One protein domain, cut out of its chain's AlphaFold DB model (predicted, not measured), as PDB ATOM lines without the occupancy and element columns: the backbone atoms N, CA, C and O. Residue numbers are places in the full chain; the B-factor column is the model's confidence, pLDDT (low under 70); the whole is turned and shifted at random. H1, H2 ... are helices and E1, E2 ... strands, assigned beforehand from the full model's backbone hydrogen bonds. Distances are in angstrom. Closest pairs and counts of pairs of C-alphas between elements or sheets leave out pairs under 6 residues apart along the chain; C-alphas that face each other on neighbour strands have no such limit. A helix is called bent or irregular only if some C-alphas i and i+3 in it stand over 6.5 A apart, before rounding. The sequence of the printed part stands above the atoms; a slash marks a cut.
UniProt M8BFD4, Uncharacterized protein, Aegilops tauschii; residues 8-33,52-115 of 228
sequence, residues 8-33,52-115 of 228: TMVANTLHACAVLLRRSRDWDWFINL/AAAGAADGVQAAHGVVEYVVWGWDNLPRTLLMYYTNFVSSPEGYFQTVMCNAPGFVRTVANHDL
ATOM      1  N   THR A   8     269.354 353.588 271.894       89.50
ATOM      2  CA  THR A   8     268.837 353.332 273.239       89.50
ATOM      3  C   THR A   8     269.050 351.883 273.680       89.50
ATOM      4  O   THR A   8     269.200 351.654 274.875       89.50
ATOM      5  N   MET A   9     269.135 350.920 272.751       87.62
ATOM      6  CA  MET A   9     269.536 349.541 273.062       87.62
ATOM      7  C   MET A   9     270.984 349.478 273.559       87.62
ATOM      8  O   MET A   9     271.235 348.909 274.616       87.62
ATOM      9  N   VAL A  10     271.923 350.120 272.851       89.06
ATOM     10  CA  VAL A  10     273.334 350.201 273.275       89.06
ATOM     11  C   VAL A  10     273.432 350.881 274.637       89.06
ATOM     12  O   VAL A  10     274.054 350.346 275.550       89.06
ATOM     13  N   ALA A  11     272.756 352.021 274.811       90.38
ATOM     14  CA  ALA A  11     272.741 352.741 276.080       90.38
ATOM     15  C   ALA A  11     272.172 351.893 277.231       90.38
ATOM     16  O   ALA A  11     272.721 351.915 278.331       90.38
ATOM     17  N   ASN A  12     271.111 351.116 276.984       91.00
ATOM     18  CA  ASN A  12     270.529 350.208 277.971       91.00
ATOM     19  C   ASN A  12     271.521 349.113 278.391       91.00
ATOM     20  O   ASN A  12     271.711 348.890 279.586       91.00
ATOM     21  N   THR A  13     272.202 348.481 277.430       90.94
ATOM     22  CA  THR A  13     273.224 347.462 277.711       90.94
ATOM     23  C   THR A  13     274.396 348.048 278.498       90.94
ATOM     24  O   THR A  13     274.779 347.500 279.527       90.94
ATOM     25  N   LEU A  14     274.925 349.206 278.085       91.62
ATOM     26  CA  LEU A  14     276.017 349.883 278.797       91.62
ATOM     27  C   LEU A  14     275.624 350.301 280.214       91.62
ATOM     28  O   LEU A  14     276.431 350.202 281.140       91.62
ATOM     29  N   HIS A  15     274.381 350.742 280.403       92.25
ATOM     30  CA  HIS A  15     273.868 351.076 281.723       92.25
ATOM     31  C   HIS A  15     273.776 349.837 282.624       92.25
ATOM     32  O   HIS A  15     274.220 349.893 283.771       92.25
ATOM     33  N   ALA A  16     273.271 348.712 282.106       91.31
ATOM     34  CA  ALA A  16     273.230 347.447 282.838       91.31
ATOM     35  C   ALA A  16     274.639 346.988 283.252       91.31
ATOM     36  O   ALA A  16     274.867 346.680 284.422       91.31
ATOM     37  N   CYS A  17     275.602 347.049 282.330       91.75
ATOM     38  CA  CYS A  17     277.012 346.787 282.606       91.75
ATOM     39  C   CYS A  17     277.570 347.672 283.731       91.75
ATOM     40  O   CYS A  17     278.204 347.176 284.661       91.75
ATOM     41  N   ALA A  18     277.302 348.980 283.689       92.19
ATOM     42  CA  ALA A  18     277.757 349.916 284.714       92.19
ATOM     43  C   ALA A  18     277.148 349.628 286.096       92.19
ATOM     44  O   ALA A  18     277.823 349.772 287.118       92.19
ATOM     45  N   VAL A  19     275.881 349.209 286.140       93.19
ATOM     46  CA  VAL A  19     275.220 348.793 287.383       93.19
ATOM     47  C   VAL A  19     275.851 347.512 287.930       93.19
ATOM     48  O   VAL A  19     276.128 347.465 289.128       93.19
ATOM     49  N   LEU A  20     276.113 346.512 287.081       90.50
ATOM     50  CA  LEU A  20     276.754 345.257 287.490       90.50
ATOM     51  C   LEU A  20     278.138 345.511 288.085       90.50
ATOM     52  O   LEU A  20     278.354 345.165 289.243       90.50
ATOM     53  N   LEU A  21     279.004 346.231 287.367       90.75
ATOM     54  CA  LEU A  21     280.346 346.603 287.831       90.75
ATOM     55  C   LEU A  21     280.343 347.370 289.162       90.75
ATOM     56  O   LEU A  21     281.286 347.278 289.950       90.75
ATOM     57  N   ARG A  22     279.288 348.154 289.424       91.69
ATOM     58  CA  ARG A  22     279.124 348.891 290.684       91.69
ATOM     59  C   ARG A  22     278.619 348.009 291.830       91.69
ATOM     60  O   ARG A  22     278.853 348.349 292.987       91.69
ATOM     61  N   ARG A  23     277.888 346.933 291.532       91.44
ATOM     62  CA  ARG A  23     277.308 346.015 292.526       91.44
ATOM     63  C   ARG A  23     278.284 344.923 292.947       91.44
ATOM     64  O   ARG A  23     278.366 344.643 294.136       91.44
ATOM     65  N   SER A  24     278.984 344.320 291.991       87.31
ATOM     66  CA  SER A  24     279.993 343.286 292.221       87.31
ATOM     67  C   SER A  24     280.968 343.233 291.044       87.31
ATOM     68  O   SER A  24     280.593 343.511 289.905       87.31
ATOM     69  N   ARG A  25     282.216 342.855 291.322       82.94
ATOM     70  CA  ARG A  25     283.234 342.545 290.304       82.94
ATOM     71  C   ARG A  25     283.535 341.046 290.207       82.94
ATOM     72  O   ARG A  25     284.330 340.642 289.372       82.94
ATOM     73  N   ASP A  26     282.879 340.233 291.036       84.12
ATOM     74  CA  ASP A  26     283.065 338.780 291.077       84.12
ATOM     75  C   ASP A  26     282.139 338.100 290.059       84.12
ATOM     76  O   ASP A  26     281.194 337.393 290.412       84.12
ATOM     77  N   TRP A  27     282.354 338.393 288.778       85.75
ATOM     78  CA  TRP A  27     281.699 337.726 287.656       85.75
ATOM     79  C   TRP A  27     282.629 337.723 286.445       85.75
ATOM     80  O   TRP A  27     283.356 338.684 286.207       85.75
ATOM     81  N   ASP A  28     282.591 336.656 285.653       81.81
ATOM     82  CA  ASP A  28     283.528 336.488 284.536       81.81
ATOM     83  C   ASP A  28     282.952 336.959 283.193       81.81
ATOM     84  O   ASP A  28     283.672 337.492 282.345       81.81
ATOM     85  N   TRP A  29     281.638 336.787 283.001       84.69
ATOM     86  CA  TRP A  29     280.961 336.986 281.718       84.69
ATOM     87  C   TRP A  29     279.675 337.796 281.856       84.69
ATOM     88  O   TRP A  29     278.875 337.585 282.766       84.69
ATOM     89  N   PHE A  30     279.451 338.684 280.894       87.75
ATOM     90  CA  PHE A  30     278.188 339.371 280.669       87.75
ATOM     91  C   PHE A  30     277.503 338.758 279.449       87.75
ATOM     92  O   PHE A  30     278.088 338.754 278.367       87.75
ATOM     93  N   ILE A  31     276.271 338.274 279.608       87.31
ATOM     94  CA  ILE A  31     275.474 337.666 278.535       87.31
ATOM     95  C   ILE A  31     274.163 338.442 278.420       87.31
ATOM     96  O   ILE A  31     273.374 338.479 279.365       87.31
ATOM     97  N   ASN A  32     273.926 339.066 277.267       87.31
ATOM     98  CA  ASN A  32     272.662 339.743 276.982       87.31
ATOM     99  C   ASN A  32     271.655 338.775 276.347       87.31
ATOM    100  O   ASN A  32     271.946 338.212 275.295       87.31
ATOM    101  N   LEU A  33     270.472 338.640 276.949       88.25
ATOM    102  CA  LEU A  33     269.373 337.804 276.457       88.25
ATOM    103  C   LEU A  33     268.096 338.637 276.303       88.25
ATOM    104  O   LEU A  33     267.818 339.546 277.089       88.25
ATOM    105  N   ALA A  52     286.484 333.134 275.528       46.03
ATOM    106  CA  ALA A  52     286.562 334.083 274.425       46.03
ATOM    107  C   ALA A  52     285.357 335.029 274.446       46.03
ATOM    108  O   ALA A  52     284.242 334.618 274.769       46.03
ATOM    109  N   ALA A  53     285.590 336.294 274.094       46.81
ATOM    110  CA  ALA A  53     284.523 337.267 273.909       46.81
ATOM    111  C   ALA A  53     283.841 337.014 272.553       46.81
ATOM    112  O   ALA A  53     284.508 336.895 271.524       46.81
ATOM    113  N   ALA A  54     282.514 336.935 272.561       46.03
ATOM    114  CA  ALA A  54     281.669 336.668 271.404       46.03
ATOM    115  C   ALA A  54     280.672 337.826 271.229       46.03
ATOM    116  O   ALA A  54     279.904 338.160 272.132       46.03
ATOM    117  N   GLY A  55     280.691 338.481 270.068       39.66
ATOM    118  CA  GLY A  55     279.769 339.573 269.742       39.66
ATOM    119  C   GLY A  55     278.886 339.207 268.557       39.66
ATOM    120  O   GLY A  55     279.398 338.762 267.535       39.66
ATOM    121  N   ALA A  56     277.580 339.442 268.662       38.12
ATOM    122  CA  ALA A  56     276.627 339.213 267.585       38.12
ATOM    123  C   ALA A  56     275.698 340.400 267.348       38.12
ATOM    124  O   ALA A  56     275.664 341.349 268.130       38.12
ATOM    125  N   ALA A  57     274.950 340.324 266.245       36.03
ATOM    126  CA  ALA A  57     274.038 341.357 265.763       36.03
ATOM    127  C   ALA A  57     273.072 341.854 266.862       36.03
ATOM    128  O   ALA A  57     272.857 343.050 267.013       36.03
ATOM    129  N   ASP A  58     272.576 340.956 267.717       42.12
ATOM    130  CA  ASP A  58     271.556 341.296 268.717       42.12
ATOM    131  C   ASP A  58     271.899 340.858 270.151       42.12
ATOM    132  O   ASP A  58     271.117 341.095 271.075       42.12
ATOM    133  N   GLY A  59     273.052 340.210 270.340       55.66
ATOM    134  CA  GLY A  59     273.502 339.611 271.594       55.66
ATOM    135  C   GLY A  59     274.984 339.895 271.824       55.66
ATOM    136  O   GLY A  59     275.804 339.783 270.918       55.66
ATOM    137  N   VAL A  60     275.335 340.296 273.044       61.81
ATOM    138  CA  VAL A  60     276.727 340.535 273.445       61.81
ATOM    139  C   VAL A  60     277.068 339.540 274.535       61.81
ATOM    140  O   VAL A  60     276.391 339.512 275.566       61.81
ATOM    141  N   GLN A  61     278.110 338.747 274.298       73.06
ATOM    142  CA  GLN A  61     278.732 337.872 275.283       73.06
ATOM    143  C   GLN A  61     280.158 338.361 275.516       73.06
ATOM    144  O   GLN A  61     281.086 338.060 274.767       73.06
ATOM    145  N   ALA A  62     280.323 339.196 276.535       78.88
ATOM    146  CA  ALA A  62     281.569 339.906 276.788       78.88
ATOM    147  C   ALA A  62     282.222 339.425 278.082       78.88
ATOM    148  O   ALA A  62     281.553 339.271 279.103       78.88
ATOM    149  N   ALA A  63     283.542 339.241 278.045       82.50
ATOM    150  CA  ALA A  63     284.335 339.042 279.252       82.50
ATOM    151  C   ALA A  63     284.281 340.295 280.138       82.50
ATOM    152  O   ALA A  63     284.198 341.417 279.623       82.50
ATOM    153  N   HIS A  64     284.425 340.121 281.452       85.94
ATOM    154  CA  HIS A  64     284.473 341.215 282.429       85.94
ATOM    155  C   HIS A  64     285.402 342.360 282.009       85.94
ATOM    156  O   HIS A  64     284.999 343.521 282.006       85.94
ATOM    157  N   GLY A  65     286.613 342.034 281.543       87.25
ATOM    158  CA  GLY A  65     287.589 343.037 281.106       87.25
ATOM    159  C   GLY A  65     287.120 343.896 279.923       87.25
ATOM    160  O   GLY A  65     287.399 345.094 279.889       87.25
ATOM    161  N   VAL A  66     286.358 343.328 278.978       88.81
ATOM    162  CA  VAL A  66     285.770 344.098 277.865       88.81
ATOM    163  C   VAL A  66     284.724 345.068 278.405       88.81
ATOM    164  O   VAL A  66     284.683 346.231 278.009       88.81
ATOM    165  N   VAL A  67     283.888 344.617 279.336       90.94
ATOM    166  CA  VAL A  67     282.852 345.458 279.941       90.94
ATOM    167  C   VAL A  67     283.465 346.599 280.753       90.94
ATOM    168  O   VAL A  67     283.041 347.746 280.609       90.94
ATOM    169  N   GLU A  68     284.496 346.319 281.551       90.38
ATOM    170  CA  GLU A  68     285.263 347.348 282.257       90.38
ATOM    171  C   GLU A  68     285.865 348.363 281.291       90.38
ATOM    172  O   GLU A  68     285.772 349.568 281.526       90.38
ATOM    173  N   TYR A  69     286.429 347.900 280.177       91.25
ATOM    174  CA  TYR A  69     286.995 348.782 279.166       91.25
ATOM    175  C   TYR A  69     285.946 349.702 278.536       91.25
ATOM    176  O   TYR A  69     286.180 350.900 278.393       91.25
ATOM    177  N   VAL A  70     284.769 349.182 278.192       92.06
ATOM    178  CA  VAL A  70     283.731 349.988 277.538       92.06
ATOM    179  C   VAL A  70     283.083 350.988 278.508       92.06
ATOM    180  O   VAL A  70     282.721 352.091 278.095       92.06
ATOM    181  N   VAL A  71     282.952 350.643 279.794       91.69
ATOM    182  CA  VAL A  71     282.282 351.495 280.796       91.69
ATOM    183  C   VAL A  71     283.249 352.459 281.495       91.69
ATOM    184  O   VAL A  71     282.936 353.640 281.661       91.69
ATOM    185  N   TRP A  72     284.408 351.970 281.934       89.56
ATOM    186  CA  TRP A  72     285.383 352.711 282.748       89.56
ATOM    187  C   TRP A  72     286.723 352.942 282.051       89.56
ATOM    188  O   TRP A  72     287.584 353.618 282.617       89.56
ATOM    189  N   GLY A  73     286.914 352.426 280.835       86.38
ATOM    190  CA  GLY A  73     288.158 352.587 280.093       86.38
ATOM    191  C   GLY A  73     288.576 354.048 279.960       86.38
ATOM    192  O   GLY A  73     287.769 354.953 279.732       86.38
ATOM    193  N   TRP A  74     289.869 354.289 280.116       85.50
ATOM    194  CA  TRP A  74     290.488 355.602 279.951       85.50
ATOM    195  C   TRP A  74     290.673 355.972 278.471       85.50
ATOM    196  O   TRP A  74     290.790 357.150 278.151       85.50
ATOM    197  N   ASP A  75     290.624 354.983 277.574       88.56
ATOM    198  CA  ASP A  75     290.681 355.167 276.125       88.56
ATOM    199  C   ASP A  75     289.452 355.932 275.593       88.56
ATOM    200  O   ASP A  75     288.335 355.814 276.106       88.56
ATOM    201  N   ASN A  76     289.649 356.729 274.545       93.25
ATOM    202  CA  ASN A  76     288.582 357.494 273.909       93.25
ATOM    203  C   ASN A  76     287.771 356.673 272.899       93.25
ATOM    204  O   ASN A  76     286.630 357.037 272.630       93.25
ATOM    205  N   LEU A  77     288.303 355.565 272.374       93.25
ATOM    206  CA  LEU A  77     287.677 354.741 271.342       93.25
ATOM    207  C   LEU A  77     286.230 354.343 271.695       93.25
ATOM    208  O   LEU A  77     285.348 354.638 270.884       93.25
ATOM    209  N   PRO A  78     285.912 353.771 272.880       92.62
ATOM    210  CA  PRO A  78     284.529 353.428 273.217       92.62
ATOM    211  C   PRO A  78     283.597 354.644 273.266       92.62
ATOM    212  O   PRO A  78     282.434 354.527 272.880       92.62
ATOM    213  N   ARG A  79     284.100 355.811 273.701       93.19
ATOM    214  CA  ARG A  79     283.330 357.064 273.804       93.19
ATOM    215  C   ARG A  79     283.079 357.684 272.432       93.19
ATOM    216  O   ARG A  79     281.953 358.075 272.133       93.19
ATOM    217  N   THR A  80     284.103 357.734 271.585       93.75
ATOM    218  CA  THR A  80     284.007 358.246 270.214       93.75
ATOM    219  C   THR A  80     283.080 357.377 269.377       93.75
ATOM    220  O   THR A  80     282.187 357.899 268.712       93.75
ATOM    221  N   LEU A  81     283.230 356.051 269.455       93.44
ATOM    222  CA  LEU A  81     282.325 355.133 268.770       93.44
ATOM    223  C   LEU A  81     280.907 355.231 269.327       93.44
ATOM    224  O   LEU A  81     279.967 355.193 268.545       93.44
ATOM    225  N   LEU A  82     280.718 355.435 270.634       91.69
ATOM    226  CA  LEU A  82     279.377 355.601 271.194       91.69
ATOM    227  C   LEU A  82     278.679 356.829 270.594       91.69
ATOM    228  O   LEU A  82     277.543 356.714 270.144       91.69
ATOM    229  N   MET A  83     279.380 357.965 270.501       91.62
ATOM    230  CA  MET A  83     278.876 359.188 269.854       91.62
ATOM    231  C   MET A  83     278.606 359.016 268.353       91.62
ATOM    232  O   MET A  83     277.717 359.659 267.796       91.62
ATOM    233  N   TYR A  84     279.364 358.158 267.672       92.44
ATOM    234  CA  TYR A  84     279.108 357.832 266.272       92.44
ATOM    235  C   TYR A  84     277.853 356.957 266.130       92.44
ATOM    236  O   TYR A  84     276.910 357.298 265.412       92.44
ATOM    237  N   TYR A  85     277.801 355.861 266.887       90.75
ATOM    238  CA  TYR A  85     276.713 354.891 266.861       90.75
ATOM    239  C   TYR A  85     275.402 355.443 267.431       90.75
ATOM    240  O   TYR A  85     274.348 354.884 267.134       90.75
ATOM    241  N   THR A  86     275.408 356.583 268.139       89.38
ATOM    242  CA  THR A  86     274.159 357.270 268.502       89.38
ATOM    243  C   THR A  86     273.332 357.718 267.297       89.38
ATOM    244  O   THR A  86     272.122 357.880 267.423       89.38
ATOM    245  N   ASN A  87     273.960 357.892 266.131       87.94
ATOM    246  CA  ASN A  87     273.310 358.357 264.904       87.94
ATOM    247  C   ASN A  87     273.203 357.266 263.823       87.94
ATOM    248  O   ASN A  87     272.930 357.571 262.664       87.94
ATOM    249  N   PHE A  88     273.422 355.999 264.187       84.69
ATOM    250  CA  PHE A  88     273.432 354.874 263.252       84.69
ATOM    251  C   PHE A  88     272.215 353.963 263.464       84.69
ATOM    252  O   PHE A  88     271.860 353.663 264.604       84.69
ATOM    253  N   VAL A  89     271.577 353.505 262.382       86.00
ATOM    254  CA  VAL A  89     270.469 352.530 262.440       86.00
ATOM    255  C   VAL A  89     271.030 351.149 262.757       86.00
ATOM    256  O   VAL A  89     272.038 350.764 262.184       86.00
ATOM    257  N   SER A  90     270.372 350.390 263.634       84.25
ATOM    258  CA  SER A  90     270.892 349.108 264.131       84.25
ATOM    259  C   SER A  90     272.236 349.277 264.850       84.25
ATOM    260  O   SER A  90     273.154 348.478 264.709       84.25
ATOM    261  N   SER A  91     272.352 350.329 265.668       85.31
ATOM    262  CA  SER A  91     273.569 350.626 266.434       85.31
ATOM    263  C   SER A  91     274.139 349.435 267.239       85.31
ATOM    264  O   SER A  91     275.364 349.290 267.268       85.31
ATOM    265  N   PRO A  92     273.311 348.574 267.874       83.44
ATOM    266  CA  PRO A  92     273.797 347.393 268.595       83.44
ATOM    267  C   PRO A  92     274.526 346.368 267.722       83.44
ATOM    268  O   PRO A  92     275.417 345.696 268.231       83.44
ATOM    269  N   GLU A  93     274.195 346.291 266.429       86.19
ATOM    270  CA  GLU A  93     274.737 345.284 265.505       86.19
ATOM    271  C   GLU A  93     276.202 345.545 265.121       86.19
ATOM    272  O   GLU A  93     276.852 344.667 264.558       86.19
ATOM    273  N   GLY A  94     276.732 346.742 265.406       87.00
ATOM    274  CA  GLY A  94     278.100 347.113 265.035       87.00
ATOM    275  C   GLY A  94     278.945 347.738 266.142       87.00
ATOM    276  O   GLY A  94     280.173 347.694 266.050       87.00
ATOM    277  N   TYR A  95     278.340 348.323 267.183       90.94
ATOM    278  CA  TYR A  95     279.090 349.059 268.206       90.94
ATOM    279  C   TYR A  95     280.119 348.176 268.924       90.94
ATOM    280  O   TYR A  95     281.309 348.494 268.939       90.94
ATOM    281  N   PHE A  96     279.678 347.054 269.499       89.50
ATOM    282  CA  PHE A  96     280.537 346.208 270.330       89.50
ATOM    283  C   PHE A  96     281.628 345.523 269.507       89.50
ATOM    284  O   PHE A  96     282.781 345.488 269.927       89.50
ATOM    285  N   GLN A  97     281.286 345.043 268.312       89.25
ATOM    286  CA  GLN A  97     282.215 344.433 267.365       89.25
ATOM    287  C   GLN A  97     283.299 345.437 266.972       89.25
ATOM    288  O   GLN A  97     284.486 345.134 267.060       89.25
ATOM    289  N   THR A  98     282.905 346.661 266.614       91.12
ATOM    290  CA  THR A  98     283.855 347.707 266.215       91.12
ATOM    291  C   THR A  98     284.781 348.083 267.363       91.12
ATOM    292  O   THR A  98     285.983 348.204 267.147       91.12
ATOM    293  N   VAL A  99     284.265 348.214 268.591       91.38
ATOM    294  CA  VAL A  99     285.108 348.491 269.762       91.38
ATOM    295  C   VAL A  99     286.095 347.347 270.009       91.38
ATOM    296  O   VAL A  99     287.288 347.605 270.139       91.38
ATOM    297  N   MET A 100     285.625 346.096 270.050       88.81
ATOM    298  CA  MET A 100     286.470 344.939 270.372       88.81
ATOM    299  C   MET A 100     287.544 344.686 269.310       88.81
ATOM    300  O   MET A 100     288.700 344.463 269.659       88.81
ATOM    301  N   CYS A 101     287.197 344.787 268.025       89.31
ATOM    302  CA  CYS A 101     288.145 344.571 266.931       89.31
ATOM    303  C   CYS A 101     289.184 345.695 266.794       89.31
ATOM    304  O   CYS A 101     290.248 345.462 266.229       89.31
ATOM    305  N   ASN A 102     288.904 346.902 267.301       90.94
ATOM    306  CA  ASN A 102     289.832 348.039 267.236       90.94
ATOM    307  C   ASN A 102     290.543 348.325 268.568       90.94
ATOM    308  O   ASN A 102     291.350 349.248 268.642       90.94
ATOM    309  N   ALA A 103     290.270 347.551 269.620       90.19
ATOM    310  CA  ALA A 103     290.956 347.668 270.898       90.19
ATOM    311  C   ALA A 103     292.155 346.698 270.944       90.19
ATOM    312  O   ALA A 103     291.945 345.480 270.972       90.19
ATOM    313  N   PRO A 104     293.412 347.187 271.018       86.94
ATOM    314  CA  PRO A 104     294.603 346.329 270.963       86.94
ATOM    315  C   PRO A 104     294.649 345.236 272.040       86.94
ATOM    316  O   PRO A 104     295.214 344.170 271.814       86.94
ATOM    317  N   GLY A 105     294.041 345.487 273.205       86.06
ATOM    318  CA  GLY A 105     293.959 344.518 274.301       86.06
ATOM    319  C   GLY A 105     292.947 343.387 274.090       86.06
ATOM    320  O   GLY A 105     293.059 342.364 274.756       86.06
ATOM    321  N   PHE A 106     291.981 343.541 273.175       86.25
ATOM    322  CA  PHE A 106     290.863 342.600 273.021       86.25
ATOM    323  C   PHE A 106     290.754 341.969 271.640       86.25
ATOM    324  O   PHE A 106     290.176 340.890 271.544       86.25
ATOM    325  N   VAL A 107     291.332 342.571 270.595       86.25
ATOM    326  CA  VAL A 107     291.230 342.079 269.208       86.25
ATOM    327  C   VAL A 107     291.576 340.590 269.073       86.25
ATOM    328  O   VAL A 107     290.858 339.848 268.413       86.25
ATOM    329  N   ARG A 108     292.589 340.121 269.814       83.25
ATOM    330  CA  ARG A 108     293.047 338.720 269.820       83.25
ATOM    331  C   ARG A 108     292.123 337.738 270.546       83.25
ATOM    332  O   ARG A 108     292.347 336.535 270.501       83.25
ATOM    333  N   THR A 109     291.137 338.247 271.277       82.56
ATOM    334  CA  THR A 109     290.204 337.454 272.097       82.56
ATOM    335  C   THR A 109     288.818 337.338 271.467       82.56
ATOM    336  O   THR A 109     287.941 336.683 272.034       82.56
ATOM    337  N   VAL A 110     288.612 337.974 270.306       84.75
ATOM    338  CA  VAL A 110     287.330 337.997 269.604       84.75
ATOM    339  C   VAL A 110     287.127 336.687 268.854       84.75
ATOM    340  O   VAL A 110     287.876 336.350 267.941       84.75
ATOM    341  N   ALA A 111     286.068 335.966 269.207       85.00
ATOM    342  CA  ALA A 111     285.582 334.831 268.439       85.00
ATOM    343  C   ALA A 111     284.426 335.267 267.530       85.00
ATOM    344  O   ALA A 111     283.440 335.842 267.993       85.00
ATOM    345  N   ASN A 112     284.515 334.950 266.236       86.12
ATOM    346  CA  ASN A 112     283.437 335.210 265.277       86.12
ATOM    347  C   ASN A 112     282.325 334.151 265.385       86.12
ATOM    348  O   ASN A 112     282.129 333.336 264.483       86.12
ATOM    349  N   HIS A 113     281.651 334.104 266.534       85.25
ATOM    350  CA  HIS A 113     280.575 333.159 266.803       85.25
ATOM    351  C   HIS A 113     279.602 333.725 267.848       85.25
ATOM    352  O   HIS A 113     280.035 334.152 268.909       85.25
ATOM    353  N   ASP A 114     278.291 333.691 267.587       80.38
ATOM    354  CA  ASP A 114     277.250 334.282 268.460       80.38
ATOM    355  C   ASP A 114     276.925 333.423 269.696       80.38
ATOM    356  O   ASP A 114     276.456 333.903 270.722       80.38
ATOM    357  N   LEU A 115     277.172 332.114 269.610       88.69
ATOM    358  CA  LEU A 115     276.736 331.133 270.619       88.69
ATOM    359  C   LEU A 115     275.203 331.072 270.762       88.69
ATOM    360  O   LEU A 115     274.688 330.544 271.746       88.69
TER     361      LEU A 115
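AT A GLANCE: This is residues 8 to 33 and 52 to 115 of the 228 residues of an uncharacterized protein of Aegilops tauschii (UniProt M8BFD4). A small sheet of three short strands has H4 and the first part of H2, residues 64 to 68, packed on one face. H3 folds back on H4 away from the sheet, and the longest helix, H1, crosses H2 and meets the first end of H4 with its own first end. The last stretch, residues 103 to 115, bears no named element and pairs briefly with E2. The 90 printed residues hold four named helices and three named strands, in the order H1 E1 E2 E3 H2 H3 H4; the sheet E1 E3 E2 is antiparallel and the class is mostly helix. The whole is compact, with a radius of gyration of the C-alphas of 12.0 A and spans of 34 by 27 by 26 A.

IN THESE COORDINATES: H1, residues 8 to 23, begins with C-alpha 8 at (268.837, 353.332, 273.239) and is 22.3 A long. E1 is residues 29 to 31, 6.4 A, E2 residues 53 to 55, 6.7 A, and E3 residues 60 to 63, 9.7 A. H2, residues 64 to 72, is 11.5 A long; H3, residues 77 to 85, is 11.8 A long. H4, residues 92 to 102, is 16.1 A long and ends with C-alpha 102 at (289.832, 348.039, 267.236); it is irregular, with C-alphas 93 and 96 7.6 A apart.

HOW THE PARTS SIT: H1 touches H2 with residues 14 to 21 alone, the closest C-alphas being those of Ala 18 and Val 71, 6.2 A; their tilt of 72 degrees is only just about perpendicular. H1 and H4 only just touch, only at their ends, with 3 pairs of C-alphas within 8 A, the closest those of Val 10 and Pro 92, 5.5 A. H1 only grazes the sheet. In the sheet, N 30 and O 62 of E1 and E3 are 2.8 A apart, within hydrogen-bond range. E2 and E3 are a hairpin, with N 54 and O 61 at 2.9 A. H2 and H4 on one face make two layers, helices over a sheet. H4 lies over E2 at a height over the sheet of 8.6 A. H3 and H4 are a helical hairpin: they touch at a shallow tilt of 29 degrees, opposite ways, the closest C-alphas being those of Pro 78 and Val 99, 6.1 A. Residues 53 to 54 pair with residues 110 to 111, parallel. Every O i to N i+4 pair is within hydrogen-bond range in H1, H2 and H3, and 5 of 7 in H4.

THE WHOLE: The C-alphas of Asp 26 and Val 89, the two farthest apart, are 34.2 A apart. Residues 34 to 51 are not printed, and C-alphas 33 and 52 are 17.7 A apart across the cut. Of the links printed whole, H3 to H4 is short but not tight and the others are tight. The mean pLDDT of the printed part is 84.0; residues 52 to 60 are under 70.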